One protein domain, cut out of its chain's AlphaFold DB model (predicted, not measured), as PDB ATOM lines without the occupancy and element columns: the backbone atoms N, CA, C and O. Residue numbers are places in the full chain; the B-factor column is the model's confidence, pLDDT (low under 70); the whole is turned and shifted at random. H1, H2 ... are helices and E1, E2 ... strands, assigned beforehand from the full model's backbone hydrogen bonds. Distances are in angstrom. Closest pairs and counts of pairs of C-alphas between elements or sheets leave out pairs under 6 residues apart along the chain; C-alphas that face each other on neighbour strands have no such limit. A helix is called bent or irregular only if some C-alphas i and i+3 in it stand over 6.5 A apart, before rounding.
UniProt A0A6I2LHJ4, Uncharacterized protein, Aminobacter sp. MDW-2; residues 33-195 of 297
ATOM      1  N   ALA A  33      -4.178 -40.860  58.829       84.75
ATOM      2  CA  ALA A  33      -3.001 -41.339  59.536       84.75
ATOM      3  C   ALA A  33      -1.767 -40.635  58.962       84.75
ATOM      4  O   ALA A  33      -1.703 -40.383  57.758       84.75
ATOM      5  N   PHE A  34      -0.810 -40.306  59.827       87.12
ATOM      6  CA  PHE A  34       0.430 -39.644  59.441       87.12
ATOM      7  C   PHE A  34       1.623 -40.465  59.910       87.12
ATOM      8  O   PHE A  34       1.668 -40.898  61.063       87.12
ATOM      9  N   ASP A  35       2.609 -40.592  59.032       90.25
ATOM     10  CA  ASP A  35       3.934 -41.096  59.343       90.25
ATOM     11  C   ASP A  35       4.913 -39.940  59.537       90.25
ATOM     12  O   ASP A  35       4.787 -38.863  58.946       90.25
ATOM     13  N   THR A  36       5.921 -40.178  60.370       92.50
ATOM     14  CA  THR A  36       7.038 -39.251  60.543       92.50
ATOM     15  C   THR A  36       8.126 -39.583  59.534       92.50
ATOM     16  O   THR A  36       8.568 -40.728  59.445       92.50
ATOM     17  N   LEU A  37       8.582 -38.569  58.807       92.94
ATOM     18  CA  LEU A  37       9.689 -38.629  57.866       92.94
ATOM     19  C   LEU A  37      10.802 -37.687  58.331       92.94
ATOM     20  O   LEU A  37      10.569 -36.503  58.571       92.94
ATOM     21  N   ARG A  38      12.022 -38.203  58.401       94.06
ATOM     22  CA  ARG A  38      13.255 -37.441  58.555       94.06
ATOM     23  C   ARG A  38      13.960 -37.361  57.208       94.06
ATOM     24  O   ARG A  38      14.191 -38.382  56.559       94.06
ATOM     25  N   VAL A  39      14.308 -36.144  56.805       93.00
ATOM     26  CA  VAL A  39      15.029 -35.884  55.556       93.00
ATOM     27  C   VAL A  39      16.387 -35.292  55.888       93.00
ATOM     28  O   VAL A  39      16.472 -34.214  56.476       93.00
ATOM     29  N   GLU A  40      17.445 -35.982  55.485       93.56
ATOM     30  CA  GLU A  40      18.830 -35.555  55.673       93.56
ATOM     31  C   GLU A  40      19.513 -35.422  54.313       93.56
ATOM     32  O   GLU A  40      19.109 -36.060  53.341       93.56
ATOM     33  N   ILE A  41      20.549 -34.596  54.222       92.56
ATOM     34  CA  ILE A  41      21.501 -34.631  53.104       92.56
ATOM     35  C   ILE A  41      22.703 -35.445  53.574       92.56
ATOM     36  O   ILE A  41      22.944 -35.521  54.776       92.56
ATOM     37  N   ASP A  42      23.425 -36.075  52.643       91.12
ATOM     38  CA  ASP A  42      24.671 -36.795  52.925       91.12
ATOM     39  C   ASP A  42      25.484 -36.101  54.040       91.12
ATOM     40  O   ASP A  42      25.863 -34.933  53.882       91.12
ATOM     41  N   PRO A  43      25.763 -36.794  55.159       86.50
ATOM     42  CA  PRO A  43      26.329 -36.186  56.364       86.50
ATOM     43  C   PRO A  43      27.752 -35.646  56.167       86.50
ATOM     44  O   PRO A  43      28.273 -34.935  57.026       86.50
ATOM     45  N   ASN A  44      28.405 -35.962  55.046       88.19
ATOM     46  CA  ASN A  44      29.698 -35.382  54.688       88.19
ATOM     47  C   ASN A  44      29.580 -33.946  54.150       88.19
ATOM     48  O   ASN A  44      30.597 -33.294  53.902       88.19
ATOM     49  N   VAL A  45      28.361 -33.440  53.957       86.38
ATOM     50  CA  VAL A  45      28.078 -32.094  53.465       86.38
ATOM     51  C   VAL A  45      27.675 -31.190  54.628       86.38
ATOM     52  O   VAL A  45      26.684 -31.429  55.306       86.38
ATOM     53  N   GLN A  46      28.420 -30.103  54.842       83.88
ATOM     54  CA  GLN A  46      28.054 -29.094  55.842       83.88
ATOM     55  C   GLN A  46      26.903 -28.227  55.330       83.88
ATOM     56  O   GLN A  46      27.078 -27.460  54.380       83.88
ATOM     57  N   VAL A  47      25.739 -28.347  55.973       82.62
ATOM     58  CA  VAL A  47      24.514 -27.614  55.604       82.62
ATOM     59  C   VAL A  47      24.228 -26.381  56.473       82.62
ATOM     60  O   VAL A  47      23.327 -25.599  56.177       82.62
ATOM     61  N   ASP A  48      25.015 -26.170  57.526       73.88
ATOM     62  CA  ASP A  48      24.821 -25.167  58.581       73.88
ATOM     63  C   ASP A  48      24.751 -23.718  58.071       73.88
ATOM     64  O   ASP A  48      23.975 -22.903  58.572       73.88
ATOM     65  N   LYS A  49      25.536 -23.387  57.044       70.88
ATOM     66  CA  LYS A  49      25.603 -22.022  56.490       70.88
ATOM     67  C   LYS A  49      24.416 -21.659  55.605       70.88
ATOM     68  O   LYS A  49      24.134 -20.477  55.405       70.88
ATOM     69  N   LEU A  50      23.763 -22.664  55.035       74.81
ATOM     70  CA  LEU A  50      22.686 -22.534  54.061       74.81
ATOM     71  C   LEU A  50      21.714 -23.692  54.296       74.81
ATOM     72  O   LEU A  50      21.729 -24.633  53.511       74.81
ATOM     73  N   PRO A  51      20.916 -23.685  55.374       80.25
ATOM     74  CA  PRO A  51      20.060 -24.819  55.695       80.25
ATOM     75  C   PRO A  51      18.913 -24.922  54.675       80.25
ATOM     76  O   PRO A  51      18.127 -23.976  54.544       80.25
ATOM     77  N   PRO A  52      18.785 -26.040  53.936       84.81
ATOM     78  CA  PRO A  52      17.625 -26.291  53.094       84.81
ATOM     79  C   PRO A  52      16.344 -26.409  53.906       84.81
ATOM     80  O   PRO A  52      16.341 -26.760  55.087       84.81
ATOM     81  N   LEU A  53      15.238 -26.138  53.233       83.50
ATOM     82  CA  LEU A  53      13.895 -26.243  53.771       83.50
ATOM     83  C   LEU A  53      13.162 -27.391  53.085       83.50
ATOM     84  O   LEU A  53      13.337 -27.611  51.885       83.50
ATOM     85  N   VAL A  54      12.342 -28.092  53.860       84.38
ATOM     86  CA  VAL A  54      11.531 -29.230  53.434       84.38
ATOM     87  C   VAL A  54      10.082 -28.780  53.301       84.38
ATOM     88  O   VAL A  54       9.490 -28.233  54.239       84.38
ATOM     89  N   PHE A  55       9.502 -29.047  52.140       82.25
ATOM     90  CA  PHE A  55       8.112 -28.771  51.816       82.25
ATOM     91  C   PHE A  55       7.378 -30.082  51.556       82.25
ATOM     92  O   PHE A  55       7.891 -30.949  50.851       82.25
ATOM     93  N   VAL A  56       6.171 -30.208  52.102       82.81
ATOM     94  CA  VAL A  56       5.274 -31.350  51.885       82.81
ATOM     95  C   VAL A  56       4.021 -30.840  51.195       82.81
ATOM     96  O   VAL A  56       3.338 -29.961  51.722       82.81
ATOM     97  N   ASN A  57       3.740 -31.350  49.996       79.81
ATOM     98  CA  ASN A  57       2.636 -30.896  49.143       79.81
ATOM     99  C   ASN A  57       2.625 -29.365  48.992       79.81
ATOM    100  O   ASN A  57       1.589 -28.706  49.052       79.81
ATOM    101  N   GLY A  58       3.827 -28.800  48.871       68.44
ATOM    102  CA  GLY A  58       4.066 -27.369  48.760       68.44
ATOM    103  C   GLY A  58       3.937 -26.549  50.030       68.44
ATOM    104  O   GLY A  58       4.171 -25.351  49.986       68.44
ATOM    105  N   THR A  59       3.620 -27.138  51.177       70.12
ATOM    106  CA  THR A  59       3.603 -26.406  52.449       70.12
ATOM    107  C   THR A  59       4.947 -26.553  53.149       70.12
ATOM    108  O   THR A  59       5.465 -27.662  53.247       70.12
ATOM    109  N   LEU A  60       5.517 -25.446  53.644       76.88
ATOM    110  CA  LEU A  60       6.734 -25.493  54.460       76.88
ATOM    111  C   LEU A  60       6.465 -26.342  55.704       76.88
ATOM    112  O   LEU A  60       5.584 -26.004  56.492       76.88
ATOM    113  N   ALA A  61       7.233 -27.412  55.871       76.12
ATOM    114  CA  ALA A  61       7.003 -28.379  56.933       76.12
ATOM    115  C   ALA A  61       8.149 -28.422  57.950       76.12
ATOM    116  O   ALA A  61       7.893 -28.478  59.149       76.12
ATOM    117  N   ALA A  62       9.404 -28.343  57.492       77.31
ATOM    118  CA  ALA A  62      10.577 -28.395  58.365       77.31
ATOM    119  C   ALA A  62      11.812 -27.727  57.732       77.31
ATOM    120  O   ALA A  62      11.833 -27.415  56.540       77.31
ATOM    121  N   ALA A  63      12.860 -27.528  58.531       81.88
ATOM    122  CA  ALA A  63      14.223 -27.400  58.014       81.88
ATOM    123  C   ALA A  63      14.804 -28.798  57.732       81.88
ATOM    124  O   ALA A  63      14.286 -29.790  58.252       81.88
ATOM    125  N   ILE A  64      15.866 -28.886  56.923       81.75
ATOM    126  CA  ILE A  64      16.616 -30.139  56.740       81.75
ATOM    127  C   ILE A  64      17.067 -30.698  58.097       81.75
ATOM    128  O   ILE A  64      17.268 -29.925  59.034       81.75
ATOM    129  N   GLU A  65      17.200 -32.023  58.203       77.56
ATOM    130  CA  GLU A  65      17.473 -32.761  59.452       77.56
ATOM    131  C   GLU A  65      16.335 -32.675  60.490       77.56
ATOM    132  O   GLU A  65      16.389 -33.300  61.550       77.56
ATOM    133  N   GLY A  66      15.263 -31.942  60.176       73.56
ATOM    134  CA  GLY A  66      14.025 -31.912  60.938       73.56
ATOM    135  C   GLY A  66      13.099 -33.086  60.619       73.56
ATOM    136  O   GLY A  66      13.182 -33.730  59.571       73.56
ATOM    137  N   LEU A  67      12.169 -33.330  61.541       82.06
ATOM    138  CA  LEU A  67      11.071 -34.271  61.354       82.06
ATOM    139  C   LEU A  67       9.898 -33.566  60.670       82.06
ATOM    140  O   LEU A  67       9.527 -32.456  61.054       82.06
ATOM    141  N   THR A  68       9.293 -34.227  59.691       86.06
ATOM    142  CA  THR A  68       8.059 -33.790  59.034       86.06
ATOM    143  C   THR A  68       7.012 -34.899  59.061       86.06
ATOM    144  O   THR A  68       7.347 -36.077  59.159       86.06
ATOM    145  N   SER A  69       5.736 -34.530  58.986       86.94
ATOM    146  CA  SER A  69       4.629 -35.483  58.909       86.94
ATOM    147  C   SER A  69       4.154 -35.624  57.470       86.94
ATOM    148  O   SER A  69       3.911 -34.625  56.791       86.94
ATOM    149  N   VAL A  70       3.994 -36.864  57.023       86.88
ATOM    150  CA  VAL A  70       3.447 -37.203  55.707       86.88
ATOM    151  C   VAL A  70       2.231 -38.110  55.893       86.88
ATOM    152  O   VAL A  70       2.269 -38.993  56.747       86.88
ATOM    153  N   PRO A  71       1.130 -37.894  55.162       84.56
ATOM    154  CA  PRO A  71       0.014 -38.829  55.137       84.56
ATOM    155  C   PRO A  71       0.463 -40.267  54.842       84.56
ATOM    156  O   PRO A  71       1.178 -40.510  53.873       84.56
ATOM    157  N   SER A  72       0.023 -41.221  55.661       85.00
ATOM    158  CA  SER A  72       0.362 -42.646  55.518       85.00
ATOM    159  C   SER A  72      -0.362 -43.315  54.349       85.00
ATOM    160  O   SER A  72       0.147 -44.246  53.733       85.00
ATOM    161  N   GLU A  73      -1.574 -42.845  54.053       85.38
ATOM    162  CA  GLU A  73      -2.512 -43.502  53.133       85.38
ATOM    163  C   GLU A  73      -2.584 -42.819  51.759       85.38
ATOM    164  O   GLU A  73      -3.377 -43.213  50.902       85.38
ATOM    165  N   SER A  74      -1.787 -41.772  51.535       86.56
ATOM    166  CA  SER A  74      -1.799 -41.003  50.293       86.56
ATOM    167  C   SER A  74      -0.385 -40.651  49.837       86.56
ATOM    168  O   SER A  74       0.564 -40.662  50.618       86.56
ATOM    169  N   GLU A  75      -0.222 -40.394  48.538       87.12
ATOM    170  CA  GLU A  75       1.053 -39.897  48.028       87.12
ATOM    171  C   GLU A  75       1.242 -38.438  48.438       87.12
ATOM    172  O   GLU A  75       0.358 -37.600  48.257       87.12
ATOM    173  N   SER A  76       2.438 -38.124  48.917       86.31
ATOM    174  CA  SER A  76       2.895 -36.765  49.154       86.31
ATOM    175  C   SER A  76       4.127 -36.448  48.335       86.31
ATOM    176  O   SER A  76       5.055 -37.248  48.221       86.31
ATOM    177  N   VAL A  77       4.135 -35.245  47.776       86.31
ATOM    178  CA  VAL A  77       5.288 -34.673  47.090       86.31
ATOM    179  C   VAL A  77       6.145 -33.962  48.125       86.31
ATOM    180  O   VAL A  77       5.666 -33.077  48.836       86.31
ATOM    181  N   ILE A  78       7.410 -34.351  48.196       86.69
ATOM    182  CA  ILE A  78       8.415 -33.750  49.059       86.69
ATOM    183  C   ILE A  78       9.374 -32.954  48.188       86.69
ATOM    184  O   ILE A  78       9.954 -33.485  47.240       86.69
ATOM    185  N   GLU A  79       9.551 -31.681  48.521       85.94
ATOM    186  CA  GLU A  79      10.502 -30.792  47.860       85.94
ATOM    187  C   GLU A  79      11.496 -30.278  48.900       85.94
ATOM    188  O   GLU A  79      11.108 -29.791  49.964       85.94
ATOM    189  N   VAL A  80      12.787 -30.371  48.597       87.12
ATOM    190  CA  VAL A  80      13.858 -29.837  49.442       87.12
ATOM    191  C   VAL A  80      14.615 -28.794  48.653       87.12
ATOM    192  O   VAL A  80      15.154 -29.071  47.580       87.12
ATOM    193  N   GLY A  81      14.656 -27.575  49.172       81.31
ATOM    194  CA  GLY A  81      15.181 -26.438  48.432       81.31
ATOM    195  C   GLY A  81      15.803 -25.375  49.313       81.31
ATOM    196  O   GLY A  81      15.587 -25.310  50.522       81.31
ATOM    197  N   LEU A  82      16.577 -24.516  48.664       76.00
ATOM    198  CA  LEU A  82      17.156 -23.326  49.265       76.00
ATOM    199  C   LEU A  82      16.363 -22.100  48.806       76.00
ATOM    200  O   LEU A  82      16.087 -21.992  47.607       76.00
ATOM    201  N   PRO A  83      16.055 -21.139  49.698       64.81
ATOM    202  CA  PRO A  83      15.402 -19.884  49.314       64.81
ATOM    203  C   PRO A  83      16.079 -19.171  48.135       64.81
ATOM    204  O   PRO A  83      15.420 -18.519  47.330       64.81
ATOM    205  N   GLN A  84      17.396 -19.331  48.009       63.22
ATOM    206  CA  GLN A  84      18.241 -18.714  46.990       63.22
ATOM    207  C   GLN A  84      18.199 -19.438  45.632       63.22
ATOM    208  O   GLN A  84      18.625 -18.863  44.634       63.22
ATOM    209  N   ALA A  85      17.736 -20.692  45.567       63.91
ATOM    210  CA  ALA A  85      17.868 -21.544  44.381       63.91
ATOM    211  C   ALA A  85      16.739 -21.378  43.346       63.91
ATOM    212  O   ALA A  85      16.840 -21.944  42.261       63.91
ATOM    213  N   ARG A  86      15.670 -20.619  43.651       63.97
ATOM    214  CA  ARG A  86      14.407 -20.474  42.872       63.97
ATOM    215  C   ARG A  86      13.638 -21.762  42.542       63.97
ATOM    216  O   ARG A  86      12.455 -21.677  42.232       63.97
ATOM    217  N   GLN A  87      14.281 -22.915  42.630       69.38
ATOM    218  CA  GLN A  87      13.751 -24.248  42.394       69.38
ATOM    219  C   GLN A  87      14.253 -25.188  43.494       69.38
ATOM    220  O   GLN A  87      15.299 -24.916  44.100       69.38
ATOM    221  N   PRO A  88      13.535 -26.282  43.778       75.75
ATOM    222  CA  PRO A  88      14.021 -27.265  44.724       75.75
ATOM    223  C   PRO A  88      15.296 -27.925  44.188       75.75
ATOM    224  O   PRO A  88      15.493 -28.098  42.983       75.75
ATOM    225  N   LEU A  89      16.187 -28.267  45.112       84.88
ATOM    226  CA  LEU A  89      17.377 -29.059  44.818       84.88
ATOM    227  C   LEU A  89      17.018 -30.538  44.660       84.88
ATOM    228  O   LEU A  89      17.661 -31.239  43.879       84.88
ATOM    229  N   TYR A  90      15.984 -30.981  45.379       89.62
ATOM    230  CA  TYR A  90      15.485 -32.350  45.393       89.62
ATOM    231  C   TYR A  90      13.959 -32.350  45.370       89.62
ATOM    232  O   TYR A  90      13.328 -31.569  46.083       89.62
ATOM    233  N   SER A  91      13.380 -33.271  44.612       86.81
ATOM    234  CA  SER A  91      11.943 -33.517  44.546       86.81
ATOM    235  C   SER A  91      11.694 -35.018  44.507       86.81
ATOM    236  O   SER A  91      12.345 -35.734  43.745       86.81
ATOM    237  N   PHE A  92      10.759 -35.517  45.303       88.44
ATOM    238  CA  PHE A  92      10.389 -36.930  45.295       88.44
ATOM    239  C   PHE A  92       8.971 -37.151  45.810       88.44
ATOM    240  O   PHE A  92       8.355 -36.253  46.379       88.44
ATOM    241  N   LYS A  93       8.450 -38.361  45.607       88.69
ATOM    242  CA  LYS A  93       7.182 -38.798  46.189       88.69
ATOM    243  C   LYS A  93       7.418 -39.786  47.317       88.69
ATOM    244  O   LYS A  93       8.308 -40.631  47.221       88.69
ATOM    245  N   ILE A  94       6.587 -39.705  48.344       89.25
ATOM    246  CA  ILE A  94       6.473 -40.724  49.380       89.25
ATOM    247  C   ILE A  94       5.003 -41.083  49.570       89.25
ATOM    248  O   ILE A  94       4.142 -40.210  49.601       89.25
ATOM    249  N   GLY A  95       4.723 -42.370  49.674       90.06
ATOM    250  CA  GLY A  95       3.389 -42.916  49.867       90.06
ATOM    251  C   GLY A  95       3.473 -44.432  50.035       90.06
ATOM    252  O   GLY A  95       4.584 -44.976  50.120       90.06
ATOM    253  N   PRO A  96       2.327 -45.136  50.042       89.75
ATOM    254  CA  PRO A  96       2.281 -46.577  50.282       89.75
ATOM    255  C   PRO A  96       3.226 -47.382  49.382       89.75
ATOM    256  O   PRO A  96       3.911 -48.285  49.857       89.75
ATOM    257  N   GLU A  97       3.335 -47.010  48.103       89.88
ATOM    258  CA  GLU A  97       4.196 -47.700  47.139       89.88
ATOM    259  C   GLU A  97       5.689 -47.571  47.486       89.88
ATOM    260  O   GLU A  97       6.413 -48.568  47.492       89.88
ATOM    261  N   GLN A  98       6.175 -46.361  47.781       92.56
ATOM    262  CA  GLN A  98       7.587 -46.144  48.119       92.56
ATOM    263  C   GLN A  98       7.937 -46.741  49.484       92.56
ATOM    264  O   GLN A  98       9.040 -47.264  49.660       92.56
ATOM    265  N   ILE A  99       6.992 -46.715  50.429       90.31
ATOM    266  CA  ILE A  99       7.119 -47.361  51.740       90.31
ATOM    267  C   ILE A  99       7.236 -48.880  51.581       90.31
ATOM    268  O   ILE A  99       8.154 -49.484  52.139       90.31
ATOM    269  N   GLU A 100       6.361 -49.499  50.786       91.31
ATOM    270  CA  GLU A 100       6.398 -50.938  50.504       91.31
ATOM    271  C   GLU A 100       7.713 -51.339  49.822       91.31
ATOM    272  O   GLU A 100       8.374 -52.295  50.238       91.31
ATOM    273  N   LYS A 101       8.138 -50.566  48.816       93.44
ATOM    274  CA  LYS A 101       9.385 -50.802  48.071       93.44
ATOM    275  C   LYS A 101      10.647 -50.445  48.855       93.44
ATOM    276  O   LYS A 101      11.731 -50.865  48.451       93.44
ATOM    277  N   LYS A 102      10.528 -49.688  49.952       94.81
ATOM    278  CA  LYS A 102      11.646 -49.110  50.724       94.81
ATOM    279  C   LYS A 102      12.619 -48.319  49.848       94.81
ATOM    280  O   LYS A 102      13.834 -48.338  50.058       94.81
ATOM    281  N   LEU A 103      12.083 -47.651  48.833       94.88
ATOM    282  CA  LEU A 103      12.863 -46.987  47.801       94.88
ATOM    283  C   LEU A 103      12.093 -45.781  47.279       94.88
ATOM    284  O   LEU A 103      10.895 -45.865  47.010       94.88
ATOM    285  N   VAL A 104      12.802 -44.674  47.109       91.94
ATOM    286  CA  VAL A 104      12.263 -43.409  46.620       91.94
ATOM    287  C   VAL A 104      13.085 -42.971  45.418       91.94
ATOM    288  O   VAL A 104      14.305 -42.884  45.505       91.94
ATOM    289  N   SER A 105      12.421 -42.656  44.306       89.50
ATOM    290  CA  SER A 105      13.098 -42.047  43.160       89.50
ATOM    291  C   SER A 105      13.190 -40.542  43.381       89.50
ATOM    292  O   SER A 105      12.174 -39.839  43.376       89.50
ATOM    293  N   VAL A 106      14.402 -40.059  43.628       89.75
ATOM    294  CA  VAL A 106      14.693 -38.651  43.879       89.75
ATOM    295  C   VAL A 106      15.105 -37.993  42.578       89.75
ATOM    296  O   VAL A 106      16.035 -38.424  41.898       89.75
ATOM    297  N   VAL A 107      14.413 -36.915  42.237       83.06
ATOM    298  CA  VAL A 107      14.743 -36.061  41.105       83.06
ATOM    299  C   VAL A 107      15.472 -34.838  41.628       83.06
ATOM    300  O   VAL A 107      15.040 -34.193  42.576       83.06
ATOM    301  N   MET A 108      16.598 -34.515  41.012       85.12
ATOM    302  CA  MET A 108      17.551 -33.541  41.516       85.12
ATOM    303  C   MET A 108      17.877 -32.476  40.480       85.12
ATOM    304  O   MET A 108      17.836 -32.717  39.267       85.12
ATOM    305  N   THR A 109      18.237 -31.300  40.981       76.69
ATOM    306  CA  THR A 109      18.839 -30.234  40.185       76.69
ATOM    307  C   THR A 109      20.255 -29.996  40.660       76.69
ATOM    308  O   THR A 109      20.471 -29.524  41.774       76.69
ATOM    309  N   THR A 110      21.227 -30.316  39.814       81.25
ATOM    310  CA  THR A 110      22.638 -30.221  40.176       81.25
ATOM    311  C   THR A 110      23.273 -28.986  39.559       81.25
ATOM    312  O   THR A 110      22.898 -28.543  38.471       81.25
ATOM    313  N   TYR A 111      24.230 -28.417  40.284       78.69
ATOM    314  CA  TYR A 111      24.975 -27.235  39.873       78.69
ATOM    315  C   TYR A 111      26.433 -27.635  39.739       78.69
ATOM    316  O   TYR A 111      26.996 -28.266  40.629       78.69
ATOM    317  N   ALA A 112      27.042 -27.269  38.624       76.31
ATOM    318  CA  ALA A 112      28.465 -27.419  38.410       76.31
ATOM    319  C   ALA A 112      29.027 -26.087  37.932       76.31
ATOM    320  O   ALA A 112      28.376 -25.355  37.187       76.31
ATOM    321  N   SER A 113      30.257 -25.784  38.324       68.81
ATOM    322  CA  SER A 113      30.999 -24.665  37.761       68.81
ATOM    323  C   SER A 113      32.249 -25.207  37.082       68.81
ATOM    324  O   SER A 113      32.985 -26.003  37.660       68.81
ATOM    325  N   LYS A 114      32.492 -24.816  35.830       63.16
ATOM    326  CA  LYS A 114      33.771 -25.116  35.173       63.16
ATOM    327  C   LYS A 114      34.853 -24.154  35.651       63.16
ATOM    328  O   LYS A 114      34.569 -23.018  36.035       63.16
ATOM    329  N   ASP A 115      36.098 -24.610  35.601       57.47
ATOM    330  CA  ASP A 115      37.245 -23.717  35.710       57.47
ATOM    331  C   ASP A 115      37.343 -22.870  34.446       57.47
ATOM    332  O   ASP A 115      37.294 -23.367  33.320       57.47
ATOM    333  N   GLY A 116      37.439 -21.567  34.646       49.44
ATOM    334  CA  GLY A 116      37.501 -20.577  33.588       49.44
ATOM    335  C   GLY A 116      37.916 -19.239  34.176       49.44
ATOM    336  O   GLY A 116      37.938 -19.081  35.398       49.44
ATOM    337  N   SER A 117      38.283 -18.294  33.308       44.44
ATOM    338  CA  SER A 117      38.603 -16.937  33.757       44.44
ATOM    339  C   SER A 117      37.456 -16.385  34.607       44.44
ATOM    340  O   SER A 117      36.297 -16.586  34.222       44.44
ATOM    341  N   PRO A 118      37.790 -15.626  35.669       40.81
ATOM    342  CA  PRO A 118      37.038 -14.514  36.218       40.81
ATOM    343  C   PRO A 118      35.873 -14.074  35.340       40.81
ATOM    344  O   PRO A 118      34.692 -14.253  35.563       40.81
ATOM    345  N   ASP A 119      36.307 -13.655  34.161       40.50
ATOM    346  CA  ASP A 119      35.550 -12.926  33.158       40.50
ATOM    347  C   ASP A 119      34.430 -13.727  32.446       40.50
ATOM    348  O   ASP A 119      33.757 -13.190  31.566       40.50
ATOM    349  N   GLN A 120      34.237 -15.012  32.772       48.38
ATOM    350  CA  GLN A 120      33.236 -15.931  32.189       48.38
ATOM    351  C   GLN A 120      32.363 -16.636  33.246       48.38
ATOM    352  O   GLN A 120      31.627 -17.576  32.926       48.38
ATOM    353  N   VAL A 121      32.437 -16.198  34.503       48.06
ATOM    354  CA  VAL A 121      31.809 -16.783  35.705       48.06
ATOM    355  C   VAL A 121      30.410 -17.347  35.468       48.06
ATOM    356  O   VAL A 121      30.180 -18.533  35.700       48.06
ATOM    357  N   TRP A 122      29.491 -16.554  34.918       50.66
ATOM    358  CA  TRP A 122      28.111 -17.002  34.750       50.66
ATOM    359  C   TRP A 122      27.872 -17.917  33.547       50.66
ATOM    360  O   TRP A 122      26.959 -18.741  33.570       50.66
ATOM    361  N   THR A 123      28.704 -17.815  32.509       53.00
ATOM    362  CA  THR A 123      28.679 -18.754  31.374       53.00
ATOM    363  C   THR A 123      29.222 -20.135  31.744       53.00
ATOM    364  O   THR A 123      28.927 -21.110  31.054       53.00
ATOM    365  N   ASN A 124      29.960 -20.235  32.854       60.31
ATOM    366  CA  ASN A 124      30.555 -21.476  33.345       60.31
ATOM    367  C   ASN A 124      29.711 -22.196  34.403       60.31
ATOM    368  O   ASN A 124      30.048 -23.331  34.749       60.31
ATOM    369  N   VAL A 125      28.636 -21.568  34.899       66.31
ATOM    370  CA  VAL A 125      27.631 -22.236  35.733       66.31
ATOM    371  C   VAL A 125      26.755 -23.104  34.841       66.31
ATOM    372  O   VAL A 125      26.045 -22.616  33.961       66.31
ATOM    373  N   LEU A 126      26.801 -24.404  35.092       71.94
ATOM    374  CA  LEU A 126      25.978 -25.413  34.453       71.94
ATOM    375  C   LEU A 126      24.945 -25.892  35.464       71.94
ATOM    376  O   LEU A 126      25.290 -26.326  36.560       71.94
ATOM    377  N   ILE A 127      23.675 -25.818  35.080       71.88
ATOM    378  CA  ILE A 127      22.572 -26.388  35.850       71.88
ATOM    379  C   ILE A 127      22.097 -27.618  35.086       71.88
ATOM    380  O   ILE A 127      21.738 -27.512  33.909       71.88
ATOM    381  N   HIS A 128      22.102 -28.770  35.749       72.44
ATOM    382  CA  HIS A 128      21.593 -30.028  35.217       72.44
ATOM    383  C   HIS A 128      20.352 -30.437  36.023       72.44
ATOM    384  O   HIS A 128      20.466 -31.066  37.077       72.44
ATOM    385  N   PRO A 129      19.152 -30.046  35.575       69.56
ATOM    386  CA  PRO A 129      17.910 -30.473  36.202       69.56
ATOM    387  C   PRO A 129      17.550 -31.905  35.799       69.56
ATOM    388  O   PRO A 129      18.043 -32.431  34.800       69.56
ATOM    389  N   ASN A 130      16.619 -32.500  36.544       67.19
ATOM    390  CA  ASN A 130      16.036 -33.819  36.269       67.19
ATOM    391  C   ASN A 130      17.018 -34.994  36.368       67.19
ATOM    392  O   ASN A 130      16.773 -36.057  35.796       67.19
ATOM    393  N   VAL A 131      18.111 -34.836  37.114       78.94
ATOM    394  CA  VAL A 131      18.985 -35.965  37.449       78.94
ATOM    395  C   VAL A 131      18.213 -36.881  38.393       78.94
ATOM    396  O   VAL A 131      17.736 -36.417  39.422       78.94
ATOM    397  N   LYS A 132      18.046 -38.157  38.044       83.38
ATOM    398  CA  LYS A 132      17.283 -39.115  38.856       83.38
ATOM    399  C   LYS A 132      18.214 -40.085  39.561       83.38
ATOM    400  O   LYS A 132      19.149 -40.588  38.941       83.38
ATOM    401  N   GLU A 133      17.920 -40.372  40.817       90.31
ATOM    402  CA  GLU A 133      18.617 -41.378  41.609       90.31
ATOM    403  C   GLU A 133      17.635 -42.066  42.553       90.31
ATOM    404  O   GLU A 133      16.808 -41.409  43.184       90.31
ATOM    405  N   ASP A 134      17.720 -43.390  42.646       92.62
ATOM    406  CA  ASP A 134      16.900 -44.152  43.578       92.62
ATOM    407  C   ASP A 134      17.603 -44.231  44.936       92.62
ATOM    408  O   ASP A 134      18.707 -44.764  45.061       92.62
ATOM    409  N   VAL A 135      16.941 -43.705  45.962       95.00
ATOM    410  CA  VAL A 135      17.465 -43.582  47.320       95.00
ATOM    411  C   VAL A 135      16.706 -44.534  48.251       95.00
ATOM    412  O   VAL A 135      15.471 -44.563  48.225       95.00
ATOM    413  N   PRO A 136      17.401 -45.321  49.093       96.81
ATOM    414  CA  PRO A 136      16.748 -46.185  50.070       96.81
ATOM    415  C   PRO A 136      15.915 -45.388  51.078       96.81
ATOM    416  O   PRO A 136      16.414 -44.448  51.695       96.81
ATOM    417  N   LEU A 137      14.681 -45.833  51.306       94.94
ATOM    418  CA  LEU A 137      13.838 -45.366  52.403       94.94
ATOM    419  C   LEU A 137      14.005 -46.324  53.580       94.94
ATOM    420  O   LEU A 137      13.618 -47.496  53.512       94.94
ATOM    421  N   ARG A 138      14.621 -45.844  54.654       94.50
ATOM    422  CA  ARG A 138      14.876 -46.637  55.860       94.50
ATOM    423  C   ARG A 138      13.803 -46.367  56.896       94.50
ATOM    424  O   ARG A 138      13.094 -45.373  56.828       94.50
ATOM    425  N   ARG A 139      13.690 -47.277  57.857       91.88
ATOM    426  CA  ARG A 139      12.873 -47.072  59.047       91.88
ATOM    427  C   ARG A 139      13.783 -47.147  60.261       91.88
ATOM    428  O   ARG A 139      14.438 -48.173  60.451       91.88
ATOM    429  N   ALA A 140      13.836 -46.070  61.026       89.31
ATOM    430  CA  ALA A 140      14.611 -45.982  62.249       89.31
ATOM    431  C   ALA A 140      14.040 -46.909  63.329       89.31
ATOM    432  O   ALA A 140      12.872 -47.312  63.285       89.31
ATOM    433  N   GLU A 141      14.839 -47.191  64.357       86.00
ATOM    434  CA  GLU A 141      14.385 -47.937  65.541       86.00
ATOM    435  C   GLU A 141      13.247 -47.218  66.279       86.00
ATOM    436  O   GLU A 141      12.371 -47.855  66.863       86.00
ATOM    437  N   THR A 142      13.222 -45.887  66.199       85.31
ATOM    438  CA  THR A 142      12.167 -45.016  66.734       85.31
ATOM    439  C   THR A 142      10.867 -45.075  65.924       85.31
ATOM    440  O   THR A 142       9.852 -44.532  66.357       85.31
ATOM    441  N   GLY A 143      10.866 -45.763  64.777       85.69
ATOM    442  CA  GLY A 143       9.694 -45.995  63.933       85.69
ATOM    443  C   GLY A 143       9.476 -44.965  62.823       85.69
ATOM    444  O   GLY A 143       8.604 -45.201  61.984       85.69
ATOM    445  N   GLU A 144      10.260 -43.882  62.792       91.31
ATOM    446  CA  GLU A 144      10.241 -42.872  61.725       91.31
ATOM    447  C   GLU A 144      10.894 -43.382  60.437       91.31
ATOM    448  O   GLU A 144      11.777 -44.243  60.463       91.31
ATOM    449  N   PHE A 145      10.440 -42.865  59.300       93.62
ATOM    450  CA  PHE A 145      11.101 -43.083  58.024       93.62
ATOM    451  C   PHE A 145      12.278 -42.125  57.872       93.62
ATOM    452  O   PHE A 145      12.174 -40.954  58.218       93.62
ATOM    453  N   GLU A 146      13.378 -42.609  57.316       94.69
ATOM    454  CA  GLU A 146      14.594 -41.835  57.081       94.69
ATOM    455  C   GLU A 146      14.995 -41.931  55.613       94.69
ATOM    456  O   GLU A 146      15.045 -43.023  55.032       94.69
ATOM    457  N   ILE A 147      15.317 -40.783  55.024       94.88
ATOM    458  CA  ILE A 147      15.899 -40.686  53.689       94.88
ATOM    459  C   ILE A 147      17.140 -39.789  53.731       94.88
ATOM    460  O   ILE A 147      17.097 -38.671  54.245       94.88
ATOM    461  N   THR A 148      18.244 -40.284  53.168       95.56
ATOM    462  CA  THR A 148      19.500 -39.536  53.026       95.56
ATOM    463  C   THR A 148      19.674 -39.131  51.568       95.56
ATOM    464  O   THR A 148      19.912 -39.971  50.703       95.56
ATOM    465  N   LEU A 149      19.532 -37.841  51.288       95.38
ATOM    466  CA  LEU A 149      19.613 -37.270  49.954       95.38
ATOM    467  C   LEU A 149      21.072 -37.175  49.473       95.38
ATOM    468  O   LEU A 149      21.957 -36.852  50.272       95.38
ATOM    469  N   PRO A 150      21.342 -37.378  48.170       94.94
ATOM    470  CA  PRO A 150      22.693 -37.285  47.627       94.94
ATOM    471  C   PRO A 150      23.345 -35.919  47.874       94.94
ATOM    472  O   PRO A 150      22.696 -34.876  47.783       94.94
ATOM    473  N   ALA A 151      24.658 -35.907  48.115       92.31
ATOM    474  CA  ALA A 151      25.438 -34.694  48.380       92.31
ATOM    475  C   ALA A 151      25.420 -33.676  47.225       92.31
ATOM    476  O   ALA A 151      25.430 -32.463  47.437       92.31
ATOM    477  N   MET A 152      25.446 -34.181  45.989       90.75
ATOM    478  CA  MET A 152      25.863 -33.427  44.804       90.75
ATOM    479  C   MET A 152      25.014 -32.176  44.499       90.75
ATOM    480  O   MET A 152      25.617 -31.136  44.221       90.75
ATOM    481  N   PRO A 153      23.666 -32.199  44.583       89.69
ATOM    482  CA  PRO A 153      22.852 -31.005  44.333       89.69
ATOM    483  C   PRO A 153      23.172 -29.850  45.286       89.69
ATOM    484  O   PRO A 153      23.410 -28.727  44.839       89.69
ATOM    485  N   TYR A 154      23.230 -30.129  46.590       90.38
ATOM    486  CA  TYR A 154      23.552 -29.124  47.598       90.38
ATOM    487  C   TYR A 154      25.008 -28.673  47.524       90.38
ATOM    488  O   TYR A 154      25.279 -27.471  47.500       90.38
ATOM    489  N   ALA A 155      25.946 -29.622  47.473       89.62
ATOM    490  CA  ALA A 155      27.373 -29.324  47.450       89.62
ATOM    491  C   ALA A 155      27.731 -28.448  46.244       89.62
ATOM    492  O   ALA A 155      28.376 -27.417  46.411       89.62
ATOM    493  N   GLY A 156      27.225 -28.792  45.055       85.94
ATOM    494  CA  GLY A 156      27.451 -28.009  43.842       85.94
ATOM    495  C   GLY A 156      26.851 -26.602  43.907       85.94
ATOM    496  O   GLY A 156      27.467 -25.641  43.440       85.94
ATOM    497  N   PHE A 157      25.674 -26.446  44.522       82.62
ATOM    498  CA  PHE A 157      25.065 -25.129  44.731       82.62
ATOM    499  C   PHE A 157      25.885 -24.275  45.707       82.62
ATOM    500  O   PHE A 157      26.188 -23.118  45.419       82.62
ATOM    501  N   SER A 158      26.276 -24.851  46.844       82.12
ATOM    502  CA  SER A 158      27.083 -24.185  47.871       82.12
ATOM    503  C   SER A 158      28.466 -23.787  47.341       82.12
ATOM    504  O   SER A 158      28.901 -22.650  47.529       82.12
ATOM    505  N   GLU A 159      29.126 -24.675  46.595       81.31
ATOM    506  CA  GLU A 159      30.403 -24.391  45.934       81.31
ATOM    507  C   GLU A 159      30.262 -23.265  44.907       81.31
ATOM    508  O   GLU A 159      31.086 -22.354  44.880       81.31
ATOM    509  N   THR A 160      29.192 -23.281  44.107       76.50
ATOM    510  CA  THR A 160      28.869 -22.201  43.162       76.50
ATOM    511  C   THR A 160      28.755 -20.865  43.899       76.50
ATOM    512  O   THR A 160      29.413 -19.897  43.524       76.50
ATOM    513  N   LEU A 161      27.999 -20.804  44.999       74.12
ATOM    514  CA  LEU A 161      27.889 -19.583  45.803       74.12
ATOM    515  C   LEU A 161      29.241 -19.105  46.340       74.12
ATOM    516  O   LEU A 161      29.576 -17.926  46.205       74.12
ATOM    517  N   ALA A 162      30.026 -20.018  46.914       74.50
ATOM    518  CA  ALA A 162      31.325 -19.707  47.497       74.50
ATOM    519  C   ALA A 162      32.332 -19.220  46.444       74.50
ATOM    520  O   ALA A 162      32.990 -18.199  46.650       74.50
ATOM    521  N   LYS A 163      32.422 -19.910  45.300       69.69
ATOM    522  CA  LYS A 163      33.338 -19.583  44.194       69.69
ATOM    523  C   LYS A 163      33.085 -18.182  43.648       69.69
ATOM    524  O   LYS A 163      34.031 -17.488  43.289       69.69
ATOM    525  N   PHE A 164      31.825 -17.760  43.620       62.66
ATOM    526  CA  PHE A 164      31.424 -16.469  43.069       62.66
ATOM    527  C   PHE A 164      31.255 -15.370  44.125       62.66
ATOM    528  O   PHE A 164      30.784 -14.282  43.802       62.66
ATOM    529  N   GLY A 165      31.653 -15.626  45.380       58.50
ATOM    530  CA  GLY A 165      31.567 -14.643  46.465       58.50
ATOM    531  C   GLY A 165      30.136 -14.168  46.730       58.50
ATOM    532  O   GLY A 165      29.926 -13.066  47.237       58.50
ATOM    533  N   LEU A 166      29.147 -14.980  46.352       58.97
ATOM    534  CA  LEU A 166      27.739 -14.647  46.477       58.97
ATOM    535  C   LEU A 166      27.359 -14.808  47.940       58.97
ATOM    536  O   LEU A 166      27.469 -15.889  48.522       58.97
ATOM    537  N   ASN A 167      26.920 -13.716  48.552       54.78
ATOM    538  CA  ASN A 167      26.481 -13.760  49.931       54.78
ATOM    539  C   ASN A 167      25.220 -14.640  50.036       54.78
ATOM    540  O   ASN A 167      24.253 -14.462  49.294       54.78
ATOM    541  N   SER A 168      25.223 -15.582  50.982       50.88
ATOM    542  CA  SER A 168      24.112 -16.495  51.268       50.88
ATOM    543  C   SER A 168      22.797 -15.773  51.581       50.88
ATOM    544  O   SER A 168      21.725 -16.356  51.431       50.88
ATOM    545  N   THR A 169      22.839 -14.498  51.962       50.97
ATOM    546  CA  THR A 169      21.650 -13.665  52.202       50.97
ATOM    547  C   THR A 169      21.056 -13.039  50.932       50.97
ATOM    548  O   THR A 169      20.031 -12.364  50.995       50.97
ATOM    549  N   SER A 170      21.681 -13.240  49.771       49.62
ATOM    550  CA  SER A 170      21.433 -12.471  48.545       49.62
ATOM    551  C   SER A 170      20.663 -13.293  47.516       49.62
ATOM    552  O   SER A 170      21.225 -14.043  46.722       49.62
ATOM    553  N   ALA A 171      19.340 -13.169  47.551       51.34
ATOM    554  CA  ALA A 171      18.405 -14.150  47.002       51.34
ATOM    555  C   ALA A 171      18.157 -14.106  45.475       51.34
ATOM    556  O   ALA A 171      17.214 -14.743  45.012       51.34
ATOM    557  N   ASN A 172      18.944 -13.375  44.669       52.50
ATOM    558  CA  ASN A 172      18.591 -13.169  43.252       52.50
ATOM    559  C   ASN A 172      19.736 -13.253  42.227       52.50
ATOM    560  O   ASN A 172      19.714 -12.600  41.187       52.50
ATOM    561  N   TRP A 173      20.752 -14.066  42.502       50.53
ATOM    562  CA  TRP A 173      21.896 -14.215  41.600       50.53
ATOM    563  C   TRP A 173      21.593 -15.054  40.347       50.53
ATOM    564  O   TRP A 173      22.257 -14.893  39.331       50.53
ATOM    565  N   ILE A 174      20.573 -15.915  40.374       53.53
ATOM    566  CA  ILE A 174      20.234 -16.779  39.230       53.53
ATOM    567  C   ILE A 174      19.762 -15.979  37.999       53.53
ATOM    568  O   ILE A 174      19.905 -16.437  36.867       53.53
ATOM    569  N   GLU A 175      19.256 -14.755  38.198       50.97
ATOM    570  CA  GLU A 175      18.935 -13.816  37.111       50.97
ATOM    571  C   GLU A 175      20.182 -13.227  36.443       50.97
ATOM    572  O   GLU A 175      20.098 -12.777  35.304       50.97
ATOM    573  N   ALA A 176      21.340 -13.269  37.111       50.19
ATOM    574  CA  ALA A 176      22.614 -12.843  36.540       50.19
ATOM    575  C   ALA A 176      23.228 -13.893  35.598       50.19
ATOM    576  O   ALA A 176      24.153 -13.561  34.858       50.19
ATOM    577  N   ILE A 177      22.710 -15.132  35.578       52.47
ATOM    578  CA  ILE A 177      23.109 -16.145  34.592       52.47
ATOM    579  C   ILE A 177      22.663 -15.671  33.196       52.47
ATOM    580  O   ILE A 177      21.466 -15.461  33.006       52.47
ATOM    581  N   PRO A 178      23.565 -15.503  32.209       45.12
ATOM    582  CA  PRO A 178      23.220 -15.055  30.867       45.12
ATOM    583  C   PRO A 178      22.169 -15.932  30.191       45.12
ATOM    584  O   PRO A 178      22.179 -17.156  30.333       45.12
ATOM    585  N   ASP A 179      21.333 -15.318  29.358       45.56
ATOM    586  CA  ASP A 179      20.268 -16.008  28.616       45.56
ATOM    587  C   ASP A 179      20.792 -17.011  27.569       45.56
ATOM    588  O   ASP A 179      20.054 -17.834  27.045       45.56
ATOM    589  N   VAL A 180      22.096 -17.045  27.288       40.28
ATOM    590  CA  VAL A 180      22.684 -18.150  26.505       40.28
ATOM    591  C   VAL A 180      22.604 -19.504  27.232       40.28
ATOM    592  O   VAL A 180      22.681 -20.542  26.581       40.28
ATOM    593  N   ASN A 181      22.368 -19.496  28.551       44.34
ATOM    594  CA  ASN A 181      22.061 -20.670  29.374       44.34
ATOM    595  C   ASN A 181      20.550 -20.761  29.712       44.34
ATOM    596  O   ASN A 181      20.163 -21.462  30.646       44.34
ATOM    597  N   ASP A 182      19.678 -20.066  28.971       43.78
ATOM    598  CA  ASP A 182      18.229 -19.969  29.232       43.78
ATOM    599  C   ASP A 182      17.500 -21.321  29.128       43.78
ATOM    600  O   ASP A 182      16.543 -21.564  29.859       43.78
ATOM    601  N   MET A 183      18.029 -22.290  28.365       42.44
ATOM    602  CA  MET A 183      17.509 -23.665  28.428       42.44
ATOM    603  C   MET A 183      17.679 -24.289  29.816       42.44
ATOM    604  O   MET A 183      16.833 -25.075  30.227       42.44
ATOM    605  N   SER A 184      18.729 -23.942  30.561       39.53
ATOM    606  CA  SER A 184      18.959 -24.449  31.914       39.53
ATOM    607  C   SER A 184      18.030 -23.786  32.939       39.53
ATOM    608  O   SER A 184      17.546 -24.468  33.841       39.53
ATOM    609  N   LYS A 185      17.699 -22.493  32.756       44.44
ATOM    610  CA  LYS A 185      16.663 -21.777  33.532       44.44
ATOM    611  C   LYS A 185      15.266 -22.353  33.267       44.44
ATOM    612  O   LYS A 185      14.547 -22.695  34.203       44.44
ATOM    613  N   GLN A 186      14.900 -22.530  31.997       43.50
ATOM    614  CA  GLN A 186      13.626 -23.134  31.593       43.50
ATOM    615  C   GLN A 186      13.534 -24.622  31.984       43.50
ATOM    616  O   GLN A 186      12.461 -25.104  32.338       43.50
ATOM    617  N   SER A 187      14.653 -25.353  32.003       42.22
ATOM    618  CA  SER A 187      14.674 -26.770  32.401       42.22
ATOM    619  C   SER A 187      14.591 -26.982  33.914       42.22
ATOM    620  O   SER A 187      14.079 -28.007  34.357       42.22
ATOM    621  N   GLY A 188      15.028 -26.005  34.707       42.38
ATOM    622  CA  GLY A 188      14.741 -25.950  36.138       42.38
ATOM    623  C   GLY A 188      13.245 -25.793  36.440       42.38
ATOM    624  O   GLY A 188      12.724 -26.420  37.356       42.38
ATOM    625  N   ILE A 189      12.505 -25.071  35.592       42.03
ATOM    626  CA  ILE A 189      11.031 -25.025  35.631       42.03
ATOM    627  C   ILE A 189      10.422 -26.373  35.189       42.03
ATOM    628  O   ILE A 189       9.422 -26.816  35.755       42.03
ATOM    629  N   LEU A 190      11.046 -27.079  34.235       41.12
ATOM    630  CA  LEU A 190      10.645 -28.436  33.818       41.12
ATOM    631  C   LEU A 190      10.911 -29.521  34.882       41.12
ATOM    632  O   LEU A 190      10.402 -30.632  34.723       41.12
ATOM    633  N   HIS A 191      11.651 -29.213  35.954       43.50
ATOM    634  CA  HIS A 191      12.036 -30.133  37.033       43.50
ATOM    635  C   HIS A 191      10.852 -30.891  37.671       43.50
ATOM    636  O   HIS A 191      10.965 -32.057  38.049       43.50
ATOM    637  N   LEU A 192       9.670 -30.265  37.727       42.16
ATOM    638  CA  LEU A 192       8.454 -30.916  38.230       42.16
ATOM    639  C   LEU A 192       7.748 -31.796  37.196       42.16
ATOM    640  O   LEU A 192       7.251 -32.866  37.542       42.16
ATOM    641  N   SER A 193       7.731 -31.382  35.925       40.75
ATOM    642  CA  SER A 193       6.946 -32.059  34.880       40.75
ATOM    643  C   SER A 193       7.353 -33.526  34.673       40.75
ATOM    644  O   SER A 193       6.518 -34.370  34.359       40.75
ATOM    645  N   GLN A 194       8.627 -33.861  34.915       42.47
ATOM    646  CA  GLN A 194       9.156 -35.221  34.754       42.47
ATOM    647  C   GLN A 194       9.135 -36.070  36.036       42.47
ATOM    648  O   GLN A 194       9.380 -37.281  35.961       42.47
ATOM    649  N   THR A 195       8.870 -35.462  37.195       43.25
ATOM    650  CA  THR A 195       8.866 -36.139  38.505       43.25
ATOM    651  C   THR A 195       7.494 -36.730  38.833       43.25
ATOM    652  O   THR A 195       7.410 -37.770  39.478       43.25
TER     653      THR A 195
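Overview. This is residues 33 to 195 of the 297 residues of an uncharacterized protein of Aminobacter sp. MDW-2 (UniProt A0A6I2LHJ4). One long sheet is curled like part of a barrel and folded back on itself, so that E3 E2 E5 E6 E7 face E9 E1 E4 across the hinge strand E8; the sheet curls round helix H3. H5 packs along E8, H1 sits at one end, and H2 lies by the far tip of the long E7 and E8. The 163 printed residues hold nine named strands and five named helices, in the order E1 E2 E3 E4 E5 E6 H1 E7 H2 E8 E9 H3 H4 H5, class mixed. The sheet is mixed, and the whole is compact but elongated, with a radius of gyration of the C-alphas of 16.3 A and spans of 54 by 30 by 24 A.

Arrangement. The strongly twisted sheet runs E3 (residues 59 to 63), E2 (53 to 56), E5 (76 to 81), E6 (88 to 94), E7 (103 to 113), E8 (125 to 139), E9 (145 to 149), E1 (34 to 41), E4 (67 to 71). It is a folded sheet, bent back into two leaves that face each other. E8 bends by 60 degrees at residue 130; it is antiparallel to E7 over its residues 125 to 136, N 106 and O 133 being 2.8 A apart, and to E9 over 137 to 139, N 146 and O 138 being 2.8 A apart. E9 and E1 are parallel, with N 38 and O 145 at 2.8 A. The sheet curls round H3, residues 151 to 163; its closest C-alphas to E7 are those of Pro 153 and Thr 110, 4.2 A apart. H5, residues 179 to 189, is over E8, along the strands at 2 degrees on the local plane, at a height over the sheet of 9.1 A. H1, residues 96 to 101, is on the same face, at 6.8 A, only just over none of the strands, with 2 of its C-alphas on E7. H2, residues 118 to 124, only grazes the sheet and is close but not clearly touching H4, residues 173 to 176, with C-alphas 122 and 176 at 7.1 A. Every O i to N i+4 pair is within hydrogen-bond range in H1 and H3, against 5 of 7 in H5 and 1 of 3 in H2, where 3 of 4 O i to N i+3 pairs are within range; H4, with 4 residues, is too short for any O i to N i+4 pair, and its 1 O i to N i+3 pair is within range.

Along the chain. E1 begins at C-alpha 34 (0.430, -39.644, 59.441) and spans 22.6 A. E7 spans 30.5 A, and E8 37.1 A to C-alpha 139 (12.873, -47.072, 59.047). H3 spans 17.6 A. H5 spans 14.7 A and ends at C-alpha 189 (11.031, -25.025, 35.631). H2 and H5 are irregular: C-alphas 119 and 122 are 8.6 A apart, and 180 and 183 7.8 A.

Size, cuts and confidence. The C-alphas farthest apart, of Ala 33 and Ser 117, are 54.7 A apart. The printed part has no cut; the link from E1 to E2, 11 residues, is long. The mean pLDDT of the printed part is 74.6, and 54 residues are under 70, among them 113 to 125 and 163 to 195.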